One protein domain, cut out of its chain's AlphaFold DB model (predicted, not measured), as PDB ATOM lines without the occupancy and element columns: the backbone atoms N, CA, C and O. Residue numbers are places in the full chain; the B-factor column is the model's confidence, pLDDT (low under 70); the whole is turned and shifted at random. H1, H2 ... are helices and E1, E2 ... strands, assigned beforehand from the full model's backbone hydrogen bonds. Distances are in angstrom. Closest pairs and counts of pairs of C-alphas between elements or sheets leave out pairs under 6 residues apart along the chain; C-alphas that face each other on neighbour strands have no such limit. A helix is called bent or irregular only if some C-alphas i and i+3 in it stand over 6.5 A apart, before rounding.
ATOM      1  N   GLU A 679     124.741  76.907 109.872       90.50
ATOM      2  CA  GLU A 679     125.194  77.913 110.828       90.50
ATOM      3  C   GLU A 679     124.382  79.194 110.679       90.50
ATOM      4  O   GLU A 679     123.939  79.565 109.586       90.50
ATOM      5  N   VAL A 680     124.186  79.889 111.793       91.44
ATOM      6  CA  VAL A 680     123.547  81.203 111.830       91.44
ATOM      7  C   VAL A 680     124.461  82.155 112.576       91.44
ATOM      8  O   VAL A 680     124.845  81.889 113.712       91.44
ATOM      9  N   VAL A 681     124.798  83.268 111.932       92.69
ATOM     10  CA  VAL A 681     125.702  84.287 112.471       92.69
ATOM     11  C   VAL A 681     124.953  85.607 112.543       92.69
ATOM     12  O   VAL A 681     124.296  86.015 111.587       92.69
ATOM     13  N   GLY A 682     125.040  86.302 113.669       91.69
ATOM     14  CA  GLY A 682     124.397  87.602 113.821       91.69
ATOM     15  C   GLY A 682     124.947  88.396 114.998       91.69
ATOM     16  O   GLY A 682     125.623  87.842 115.860       91.69
ATOM     17  N   PRO A 683     124.677  89.705 115.065       91.56
ATOM     18  CA  PRO A 683     124.975  90.488 116.261       91.56
ATOM     19  C   PRO A 683     124.061  90.050 117.431       91.56
ATOM     20  O   PRO A 683     122.961  89.552 117.167       91.56
ATOM     21  N   PRO A 684     124.444  90.234 118.711       90.44
ATOM     22  CA  PRO A 684     123.618  89.846 119.861       90.44
ATOM     23  C   PRO A 684     122.176  90.363 119.805       90.44
ATOM     24  O   PRO A 684     121.242  89.657 120.183       90.44
ATOM     25  N   GLU A 685     121.970  91.572 119.275       90.00
ATOM     26  CA  GLU A 685     120.649  92.190 119.150       90.00
ATOM     27  C   GLU A 685     119.722  91.450 118.172       90.00
ATOM     28  O   GLU A 685     118.502  91.554 118.290       90.00
ATOM     29  N   ALA A 686     120.271  90.672 117.230       90.50
ATOM     30  CA  ALA A 686     119.475  89.877 116.295       90.50
ATOM     31  C   ALA A 686     118.805  88.667 116.966       90.50
ATOM     32  O   ALA A 686     117.792  88.168 116.471       90.50
ATOM     33  N   PHE A 687     119.341  88.210 118.101       91.00
ATOM     34  CA  PHE A 687     118.810  87.073 118.856       91.00
ATOM     35  C   PHE A 687     117.928  87.496 120.040       91.00
ATOM     36  O   PHE A 687     117.145  86.694 120.552       91.00
ATOM     37  N   ALA A 688     118.005  88.758 120.457       89.44
ATOM     38  CA  ALA A 688     117.276  89.272 121.606       89.44
ATOM     39  C   ALA A 688     116.036  90.097 121.204       89.44
ATOM     40  O   ALA A 688     115.924  90.633 120.093       89.44
ATOM     41  N   ASP A 689     115.076  90.199 122.122       90.25
ATOM     42  CA  ASP A 689     113.960  91.134 121.980       90.25
ATOM     43  C   ASP A 689     114.447  92.587 122.129       90.25
ATOM     44  O   ASP A 689     115.470  92.872 122.756       90.25
ATOM     45  N   GLU A 690     113.717  93.532 121.535       88.50
ATOM     46  CA  GLU A 690     114.091  94.948 121.568       88.50
ATOM     47  C   GLU A 690     114.187  95.463 123.020       88.50
ATOM     48  O   GLU A 690     113.230  95.389 123.788       88.50
ATOM     49  N   GLY A 691     115.357  95.991 123.397       84.75
ATOM     50  CA  GLY A 691     115.626  96.514 124.743       84.75
ATOM     51  C   GLY A 691     116.145  95.490 125.760       84.75
ATOM     52  O   GLY A 691     116.459  95.879 126.887       84.75
ATOM     53  N   ALA A 692     116.276  94.214 125.385       84.50
ATOM     54  CA  ALA A 692     116.953  93.220 126.212       84.50
ATOM     55  C   ALA A 692     118.462  93.535 126.336       84.50
ATOM     56  O   ALA A 692     119.063  94.079 125.403       84.50
ATOM     57  N   PRO A 693     119.099  93.230 127.483       81.75
ATOM     58  CA  PRO A 693     120.535  93.421 127.641       81.75
ATOM     59  C   PRO A 693     121.308  92.518 126.662       81.75
ATOM     60  O   PRO A 693     120.871  91.395 126.406       81.75
ATOM     61  N   PRO A 694     122.465  92.965 126.139       78.44
ATOM     62  CA  PRO A 694     123.267  92.155 125.230       78.44
ATOM     63  C   PRO A 694     123.707  90.867 125.927       78.44
ATOM     64  O   PRO A 694     124.298  90.901 127.012       78.44
ATOM     65  N   THR A 695     123.425  89.728 125.301       82.56
ATOM     66  CA  THR A 695     123.845  88.419 125.797       82.56
ATOM     67  C   THR A 695     125.168  88.012 125.153       82.56
ATOM     68  O   THR A 695     125.474  88.364 124.015       82.56
ATOM     69  N   LYS A 696     125.997  87.281 125.905       85.31
ATOM     70  CA  LYS A 696     127.245  86.686 125.388       85.31
ATOM     71  C   LYS A 696     127.044  85.286 124.814       85.31
ATOM     72  O   LYS A 696     127.987  84.682 124.321       85.31
ATOM     73  N   TRP A 697     125.837  84.758 124.937       88.81
ATOM     74  CA  TRP A 697     125.451  83.459 124.429       88.81
ATOM     75  C   TRP A 697     123.947  83.441 124.183       88.81
ATOM     76  O   TRP A 697     123.210  84.280 124.711       88.81
ATOM     77  N   VAL A 698     123.506  82.492 123.371       89.50
ATOM     78  CA  VAL A 698     122.094  82.243 123.077       89.50
ATOM     79  C   VAL A 698     121.840  80.748 123.111       89.50
ATOM     80  O   VAL A 698     122.698  79.973 122.701       89.50
ATOM     81  N   GLN A 699     120.669  80.357 123.597       90.62
ATOM     82  CA  GLN A 699     120.125  79.017 123.414       90.62
ATOM     83  C   GLN A 699     119.053  79.084 122.338       90.62
ATOM     84  O   GLN A 699     118.239  80.014 122.326       90.62
ATOM     85  N   VAL A 700     119.034  78.106 121.444       89.69
ATOM     86  CA  VAL A 700     118.023  78.028 120.389       89.69
ATOM     87  C   VAL A 700     117.434  76.631 120.337       89.69
ATOM     88  O   VAL A 700     118.072  75.660 120.719       89.69
ATOM     89  N   TYR A 701     116.205  76.522 119.859       87.06
ATOM     90  CA  TYR A 701     115.556  75.233 119.654       87.06
ATOM     91  C   TYR A 701     114.741  75.254 118.364       87.06
ATOM     92  O   TYR A 701     114.157  76.293 118.032       87.06
ATOM     93  N   PRO A 702     114.671  74.137 117.623       87.31
ATOM     94  CA  PRO A 702     113.733  74.003 116.524       87.31
ATOM     95  C   PRO A 702     112.308  74.272 117.013       87.31
ATOM     96  O   PRO A 702     111.874  73.765 118.049       87.31
ATOM     97  N   THR A 703     111.578  75.112 116.287       86.44
ATOM     98  CA  THR A 703     110.214  75.532 116.652       86.44
ATOM     99  C   THR A 703     109.243  74.365 116.775       86.44
ATOM    100  O   THR A 703     108.318  74.431 117.583       86.44
ATOM    101  N   ASP A 704     109.466  73.301 116.009       78.94
ATOM    102  CA  ASP A 704     108.718  72.056 116.083       78.94
ATOM    103  C   ASP A 704     109.038  71.264 117.352       78.94
ATOM    104  O   ASP A 704     108.114  70.647 117.873       78.94
ATOM    105  N   LEU A 705     110.270  71.319 117.880       74.19
ATOM    106  CA  LEU A 705     110.717  70.591 119.079       74.19
ATOM    107  C   LEU A 705     110.293  71.231 120.407       74.19
ATOM    108  O   LEU A 705     110.031  70.517 121.373       74.19
ATOM    109  N   GLY A 706     110.162  72.556 120.455       78.12
ATOM    110  CA  GLY A 706     109.809  73.277 121.682       78.12
ATOM    111  C   GLY A 706     110.995  73.528 122.633       78.12
ATOM    112  O   GLY A 706     112.121  73.109 122.366       78.12
ATOM    113  N   PRO A 707     110.769  74.270 123.735       78.38
ATOM    114  CA  PRO A 707     111.840  74.869 124.539       78.38
ATOM    115  C   PRO A 707     112.678  73.881 125.361       78.38
ATOM    116  O   PRO A 707     113.794  74.234 125.732       78.38
ATOM    117  N   SER A 708     112.191  72.665 125.631       67.94
ATOM    118  CA  SER A 708     112.974  71.618 126.311       67.94
ATOM    119  C   SER A 708     114.177  71.153 125.485       67.94
ATOM    120  O   SER A 708     115.167  70.704 126.044       67.94
ATOM    121  N   ALA A 709     114.142  71.327 124.161       68.31
ATOM    122  CA  ALA A 709     115.258  70.998 123.279       68.31
ATOM    123  C   ALA A 709     116.325  72.110 123.202       68.31
ATOM    124  O   ALA A 709     117.325  71.964 122.502       68.31
ATOM    125  N   ALA A 710     116.127  73.237 123.893       69.00
ATOM    126  CA  ALA A 710     117.054  74.367 123.843       69.00
ATOM    127  C   ALA A 710     118.415  74.053 124.471       69.00
ATOM    128  O   ALA A 710     119.388  74.756 124.206       69.00
ATOM    129  N   ASP A 711     118.492  72.998 125.282       69.00
ATOM    130  CA  ASP A 711     119.717  72.619 125.970       69.00
ATOM    131  C   ASP A 711     120.729  71.897 125.060       69.00
ATOM    132  O   ASP A 711     121.812  71.559 125.531       69.00
ATOM    133  N   TYR A 712     120.414  71.727 123.767       67.75
ATOM    134  CA  TYR A 712     121.282  71.084 122.771       67.75
ATOM    135  C   TYR A 712     121.929  72.048 121.762       67.75
ATOM    136  O   TYR A 712     122.933  71.685 121.154       67.75
ATOM    137  N   TRP A 713     121.408  73.269 121.577       80.94
ATOM    138  CA  TRP A 713     121.987  74.239 120.635       80.94
ATOM    139  C   TRP A 713     122.290  75.569 121.304       80.94
ATOM    140  O   TRP A 713     121.393  76.289 121.755       80.94
ATOM    141  N   TYR A 714     123.568  75.932 121.271       83.88
ATOM    142  CA  TYR A 714     124.081  77.176 121.821       83.88
ATOM    143  C   TYR A 714     124.870  77.931 120.766       83.88
ATOM    144  O   TYR A 714     125.546  77.334 119.930       83.88
ATOM    145  N   GLY A 715     124.813  79.254 120.837       84.38
ATOM    146  CA  GLY A 715     125.792  80.113 120.190       84.38
ATOM    147  C   GLY A 715     126.498  80.978 121.207       84.38
ATOM    148  O   GLY A 715     125.907  81.358 122.219       84.38
ATOM    149  N   PHE A 716     127.748  81.316 120.920       84.38
ATOM    150  CA  PHE A 716     128.573  82.162 121.774       84.38
ATOM    151  C   PHE A 716     129.020  83.402 121.019       84.38
ATOM    152  O   PHE A 716     129.247  83.364 119.811       84.38
ATOM    153  N   ALA A 717     129.136  84.502 121.756       83.81
ATOM    154  CA  ALA A 717     129.698  85.733 121.247       83.81
ATOM    155  C   ALA A 717     131.215  85.583 121.080       83.81
ATOM    156  O   ALA A 717     131.932  85.363 122.057       83.81
ATOM    157  N   THR A 718     131.699  85.760 119.858       82.25
ATOM    158  CA  THR A 718     133.101  86.023 119.550       82.25
ATOM    159  C   THR A 718     133.317  87.530 119.483       82.25
ATOM    160  O   THR A 718     132.603  88.244 118.775       82.25
ATOM    161  N   ASP A 719     134.275  88.030 120.266       79.25
ATOM    162  CA  ASP A 719     134.698  89.426 120.191       79.25
ATOM    163  C   ASP A 719     135.594  89.586 118.954       79.25
ATOM    164  O   ASP A 719     136.721  89.092 118.940       79.25
ATOM    165  N   ASP A 720     135.108  90.273 117.916       71.31
ATOM    166  CA  ASP A 720     135.960  90.633 116.782       71.31
ATOM    167  C   ASP A 720     136.854  91.827 117.147       71.31
ATOM    168  O   ASP A 720     136.407  92.815 117.744       71.31
ATOM    169  N   ASP A 721     138.105  91.805 116.671       59.78
ATOM    170  CA  ASP A 721     139.101  92.885 116.822       59.78
ATOM    171  C   ASP A 721     138.603  94.267 116.324       59.78
ATOM    172  O   ASP A 721     139.188  95.308 116.633       59.78
ATOM    173  N   ALA A 722     137.508  94.296 115.553       58.38
ATOM    174  CA  ALA A 722     136.855  95.494 115.026       58.38
ATOM    175  C   ALA A 722     135.778  96.110 115.953       58.38
ATOM    176  O   ALA A 722     135.159  97.111 115.580       58.38
ATOM    177  N   GLY A 723     135.567  95.565 117.160       61.31
ATOM    178  CA  GLY A 723     134.749  96.181 118.213       61.31
ATOM    179  C   GLY A 723     133.245  95.883 118.160       61.31
ATOM    180  O   GLY A 723     132.464  96.628 118.753       61.31
ATOM    181  N   GLY A 724     132.833  94.824 117.463       75.62
ATOM    182  CA  GLY A 724     131.481  94.267 117.543       75.62
ATOM    183  C   GLY A 724     131.547  92.804 117.968       75.62
ATOM    184  O   GLY A 724     132.396  92.072 117.472       75.62
ATOM    185  N   SER A 725     130.676  92.383 118.880       85.06
ATOM    186  CA  SER A 725     130.493  90.964 119.176       85.06
ATOM    187  C   SER A 725     129.579  90.333 118.122       85.06
ATOM    188  O   SER A 725     128.581  90.931 117.708       85.06
ATOM    189  N   THR A 726     129.921  89.131 117.671       90.06
ATOM    190  CA  THR A 726     129.108  88.306 116.766       90.06
ATOM    191  C   THR A 726     128.785  86.999 117.464       90.06
ATOM    192  O   THR A 726     129.654  86.398 118.078       90.06
ATOM    193  N   ILE A 727     127.526  86.576 117.430       89.94
ATOM    194  CA  ILE A 727     127.097  85.280 117.946       89.94
ATOM    195  C   ILE A 727     126.961  84.329 116.766       89.94
ATOM    196  O   ILE A 727     126.178  84.590 115.848       89.94
ATOM    197  N   THR A 728     127.697  83.224 116.826       89.62
ATOM    198  CA  THR A 728     127.579  82.112 115.881       89.62
ATOM    199  C   THR A 728     126.894  80.952 116.578       89.62
ATOM    200  O   THR A 728     127.349  80.501 117.628       89.62
ATOM    201  N   VAL A 729     125.797  80.482 115.994       88.06
ATOM    202  CA  VAL A 729     125.132  79.239 116.376       88.06
ATOM    203  C   VAL A 729     125.399  78.231 115.265       88.06
ATOM    204  O   VAL A 729     124.866  78.369 114.161       88.06
ATOM    205  N   SER A 730     126.236  77.239 115.544       85.69
ATOM    206  CA  SER A 730     126.600  76.208 114.571       85.69
ATOM    207  C   SER A 730     125.727  74.966 114.720       85.69
ATOM    208  O   SER A 730     124.976  74.812 115.688       85.69
ATOM    209  N   ASN A 731     125.853  74.057 113.753       81.44
ATOM    210  CA  ASN A 731     125.363  72.683 113.870       81.44
ATOM    211  C   ASN A 731     123.837  72.552 113.960       81.44
ATOM    212  O   ASN A 731     123.268  71.649 114.580       81.44
ATOM    213  N   LEU A 732     123.160  73.484 113.300       87.44
ATOM    214  CA  LEU A 732     121.716  73.538 113.234       87.44
ATOM    215  C   LEU A 732     121.192  72.593 112.148       87.44
ATOM    216  O   LEU A 732     121.817  72.385 111.105       87.44
ATOM    217  N   LEU A 733     119.996  72.053 112.366       86.88
ATOM    218  CA  LEU A 733     119.270  71.263 111.384       86.88
ATOM    219  C   LEU A 733     119.061  72.095 110.108       86.88
ATOM    220  O   LEU A 733     118.586  73.234 110.188       86.88
ATOM    221  N   PRO A 734     119.385  71.557 108.920       87.75
ATOM    222  CA  PRO A 734     119.172  72.255 107.658       87.75
ATOM    223  C   PRO A 734     117.700  72.605 107.407       87.75
ATOM    224  O   PRO A 734     116.803  71.825 107.719       87.75
ATOM    225  N   ASN A 735     117.447  73.751 106.772       88.38
ATOM    226  CA  ASN A 735     116.124  74.227 106.345       88.38
ATOM    227  C   ASN A 735     115.055  74.271 107.457       88.38
ATOM    228  O   ASN A 735     113.855  74.197 107.161       88.38
ATOM    229  N   THR A 736     115.482  74.416 108.709       89.56
ATOM    230  CA  THR A 736     114.660  74.306 109.919       89.56
ATOM    231  C   THR A 736     114.452  75.682 110.545       89.56
ATOM    232  O   THR A 736     115.337  76.538 110.517       89.56
ATOM    233  N   GLU A 737     113.250  75.929 111.063       93.31
ATOM    234  CA  GLU A 737     112.937  77.163 111.783       93.31
ATOM    235  C   GLU A 737     113.240  76.987 113.272       93.31
ATOM    236  O   GLU A 737     112.736  76.064 113.909       93.31
ATOM    237  N   TYR A 738     114.036  77.896 113.821       92.94
ATOM    238  CA  TYR A 738     114.480  77.930 115.205       92.94
ATOM    239  C   TYR A 738     113.871  79.120 115.943       92.94
ATOM    240  O   TYR A 738     113.629  80.178 115.357       92.94
ATOM    241  N   ARG A 739     113.671  78.959 117.249       94.19
ATOM    242  CA  ARG A 739     113.324  80.024 118.190       94.19
ATOM    243  C   ARG A 739     114.442  80.192 119.209       94.19
ATOM    244  O   ARG A 739     115.043  79.210 119.640       94.19
ATOM    245  N   VAL A 740     114.705  81.436 119.597       92.81
ATOM    246  CA  VAL A 740     115.650  81.753 120.673       92.81
ATOM    247  C   VAL A 740     114.957  81.550 122.025       92.81
ATOM    248  O   VAL A 740     113.825  81.996 122.219       92.81
ATOM    249  N   LYS A 741     115.608  80.854 122.962       89.25
ATOM    250  CA  LYS A 741     115.090  80.661 124.326       89.25
ATOM    251  C   LYS A 741     114.930  82.020 125.009       89.25
ATOM    252  O   LYS A 741     115.767  82.901 124.844       89.25
ATOM    253  N   ASP A 742     113.817  82.192 125.719       88.44
ATOM    254  CA  ASP A 742     113.459  83.428 126.431       88.44
ATOM    255  C   ASP A 742     113.322  84.687 125.549       88.44
ATOM    256  O   ASP A 742     113.398  85.812 126.038       88.44
ATOM    257  N   SER A 743     113.091  84.505 124.247       89.62
ATOM    258  CA  SER A 743     112.946  85.582 123.268       89.62
ATOM    259  C   SER A 743     111.828  85.256 122.276       89.62
ATOM    260  O   SER A 743     111.526  84.091 121.993       89.62
ATOM    261  N   SER A 744     111.181  86.287 121.730       90.38
ATOM    262  CA  SER A 744     110.165  86.113 120.682       90.38
ATOM    263  C   SER A 744     110.764  85.884 119.288       90.38
ATOM    264  O   SER A 744     110.033  85.587 118.336       90.38
ATOM    265  N   ARG A 745     112.091  86.004 119.154       93.44
ATOM    266  CA  ARG A 745     112.813  85.898 117.883       93.44
ATOM    267  C   ARG A 745     112.794  84.479 117.322       93.44
ATOM    268  O   ARG A 745     113.070  83.502 118.021       93.44
ATOM    269  N   THR A 746     112.547  84.391 116.017       94.75
ATOM    270  CA  THR A 746     112.742  83.174 115.225       94.75
ATOM    271  C   THR A 746     113.637  83.451 114.026       94.75
ATOM    272  O   THR A 746     113.724  84.580 113.534       94.75
ATOM    273  N   PHE A 747     114.316  82.413 113.556       94.19
ATOM    274  CA  PHE A 747     115.102  82.447 112.328       94.19
ATOM    275  C   PHE A 747     115.024  81.096 111.626       94.19
ATOM    276  O   PHE A 747     114.689  80.082 112.233       94.19
ATOM    277  N   ARG A 748     115.333  81.068 110.329       93.19
ATOM    278  CA  ARG A 748     115.342  79.836 109.542       93.19
ATOM    279  C   ARG A 748     116.733  79.579 108.993       93.19
ATOM    280  O   ARG A 748     117.334  80.473 108.402       93.19
ATOM    281  N   THR A 749     117.219  78.361 109.173       92.19
ATOM    282  CA  THR A 749     118.502  77.924 108.621       92.19
ATOM    283  C   THR A 749     118.389  77.644 107.125       92.19
ATOM    284  O   THR A 749     117.307  77.358 106.600       92.19
ATOM    285  N   GLY A 750     119.515  77.735 106.420       88.44
ATOM    286  CA  GLY A 750     119.621  77.319 105.024       88.44
ATOM    287  C   GLY A 750     119.904  75.814 104.879       88.44
ATOM    288  O   GLY A 750     119.745  75.054 105.837       88.44
ATOM    289  N   PRO A 751     120.324  75.347 103.689       88.06
ATOM    290  CA  PRO A 751     120.752  73.959 103.485       88.06
ATOM    291  C   PRO A 751     121.990  73.596 104.332       88.06
ATOM    292  O   PRO A 751     122.657  74.469 104.882       88.06
ATOM    293  N   GLY A 752     122.311  72.302 104.445       83.06
ATOM    294  CA  GLY A 752     123.453  71.838 105.247       83.06
ATOM    295  C   GLY A 752     124.773  72.473 104.804       83.06
ATOM    296  O   GLY A 752     125.005  72.643 103.605       83.06
ATOM    297  N   GLY A 753     125.599  72.871 105.773       79.19
ATOM    298  CA  GLY A 753     126.846  73.608 105.553       79.19
ATOM    299  C   GLY A 753     126.675  75.058 105.082       79.19
ATOM    300  O   GLY A 753     127.656  75.674 104.670       79.19
ATOM    301  N   SER A 754     125.454  75.607 105.077       86.50
ATOM    302  CA  SER A 754     125.234  77.027 104.777       86.50
ATOM    303  C   SER A 754     125.357  77.898 106.021       86.50
ATOM    304  O   SER A 754     124.994  77.473 107.114       86.50
ATOM    305  N   VAL A 755     125.804  79.139 105.819       88.25
ATOM    306  CA  VAL A 755     125.807  80.196 106.834       88.25
ATOM    307  C   VAL A 755     124.697  81.187 106.499       88.25
ATOM    308  O   VAL A 755     124.634  81.697 105.377       88.25
ATOM    309  N   VAL A 756     123.815  81.459 107.457       88.75
ATOM    310  CA  VAL A 756     122.783  82.497 107.350       88.75
ATOM    311  C   VAL A 756     123.175  83.672 108.236       88.75
ATOM    312  O   VAL A 756     123.249  83.541 109.455       88.75
ATOM    313  N   GLU A 757     123.398  84.833 107.627       85.88
ATOM    314  CA  GLU A 757     123.655  86.072 108.360       85.88
ATOM    315  C   GLU A 757     122.335  86.755 108.747       85.88
ATOM    316  O   GLU A 757     121.509  87.076 107.885       85.88
ATOM    317  N   LEU A 758     122.129  86.996 110.044       87.38
ATOM    318  CA  LEU A 758     120.999  87.777 110.538       87.38
ATOM    319  C   LEU A 758     121.305  89.273 110.410       87.38
ATOM    320  O   LEU A 758     122.340  89.765 110.862       87.38
TER     321      LEU A 758
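Overview. This is residues 679 to 758 of the 760 residues of an uncharacterized protein of Planctomycetes bacterium Pla163 (UniProt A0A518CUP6). One seven-stranded sheet folds back on itself like a part-open barrel: E6, E5 and E2 face E4, E1 and E7, with E3 as the hinge. Short H1 caps one end between the leaves, and H2 packs on E2 from outside. The 80 printed residues hold, in chain order, E1, H1, E2, H2, E3, E4, E5, E6 and E7; the class is mixed, helices and strands. The sheet, E6-E5-E2-E3-E4-E1-E7, is mixed, and the whole is compact, with a radius of gyration of the C-alphas of 11.9 A and spans of 35 by 27 by 19 A.

Along the chain. Find C-alpha 679 at (125.194, 77.913, 110.828), where E1, residues 679 to 682, begins. E2 is residues 697 to 702, 17.0 A; E3, 713 to 719, 19.8 A; E4, 725 to 732, 20.4 A. E5 is 737 to 740, E6 746 to 748, and E7 755 to 757, ending at (123.655, 86.072, 108.360). H1 is 684 to 687; H2, 707 to 712, is only just irregular, C-alphas 708 and 711 being 6.8 A apart.

Arrangement. Look along the strongly twisted sheet, where these backbone atoms are within hydrogen-bond range: N 698 and O 715, 2.9 A, across antiparallel neighbours E2 and E3; N 718 and O 726, 2.8 A, across the hairpin E3 and E4; N 680 and O 729, 2.9 A, across antiparallel neighbours E4 and E1. E7 is parallel to E1, N 681 and O 756 at 2.9 A. On the other side of E2, N 739 and O 701 are 2.8 A apart in antiparallel E5 and E2, and N 738 and O 747 2.8 A in the hairpin E5 and E6. Edge strands E6 and E7 are only just apart, closest 8.2 A. H1 is on the sheet, height 6.6 A, its Pro 684 C-alpha 6.1 A from that of Ile 727. H2, height 7.8 A, is only just over E2; the closest C-alphas, Tyr 701 and Ala 710, are 4.5 A apart. In H2, 0 of 2 O i to N i+4 pairs and 2 of 3 O i to N i+3 pairs are within hydrogen-bond range; H1 is too short for an i+4 pair.

Size, cuts and confidence. The farthest C-alphas, Asp 704 and Asp 721, are 36.8 A apart. The printed part has no cut and no long link. Confidence is under 70 at residues 708 to 712 and 721 to 723.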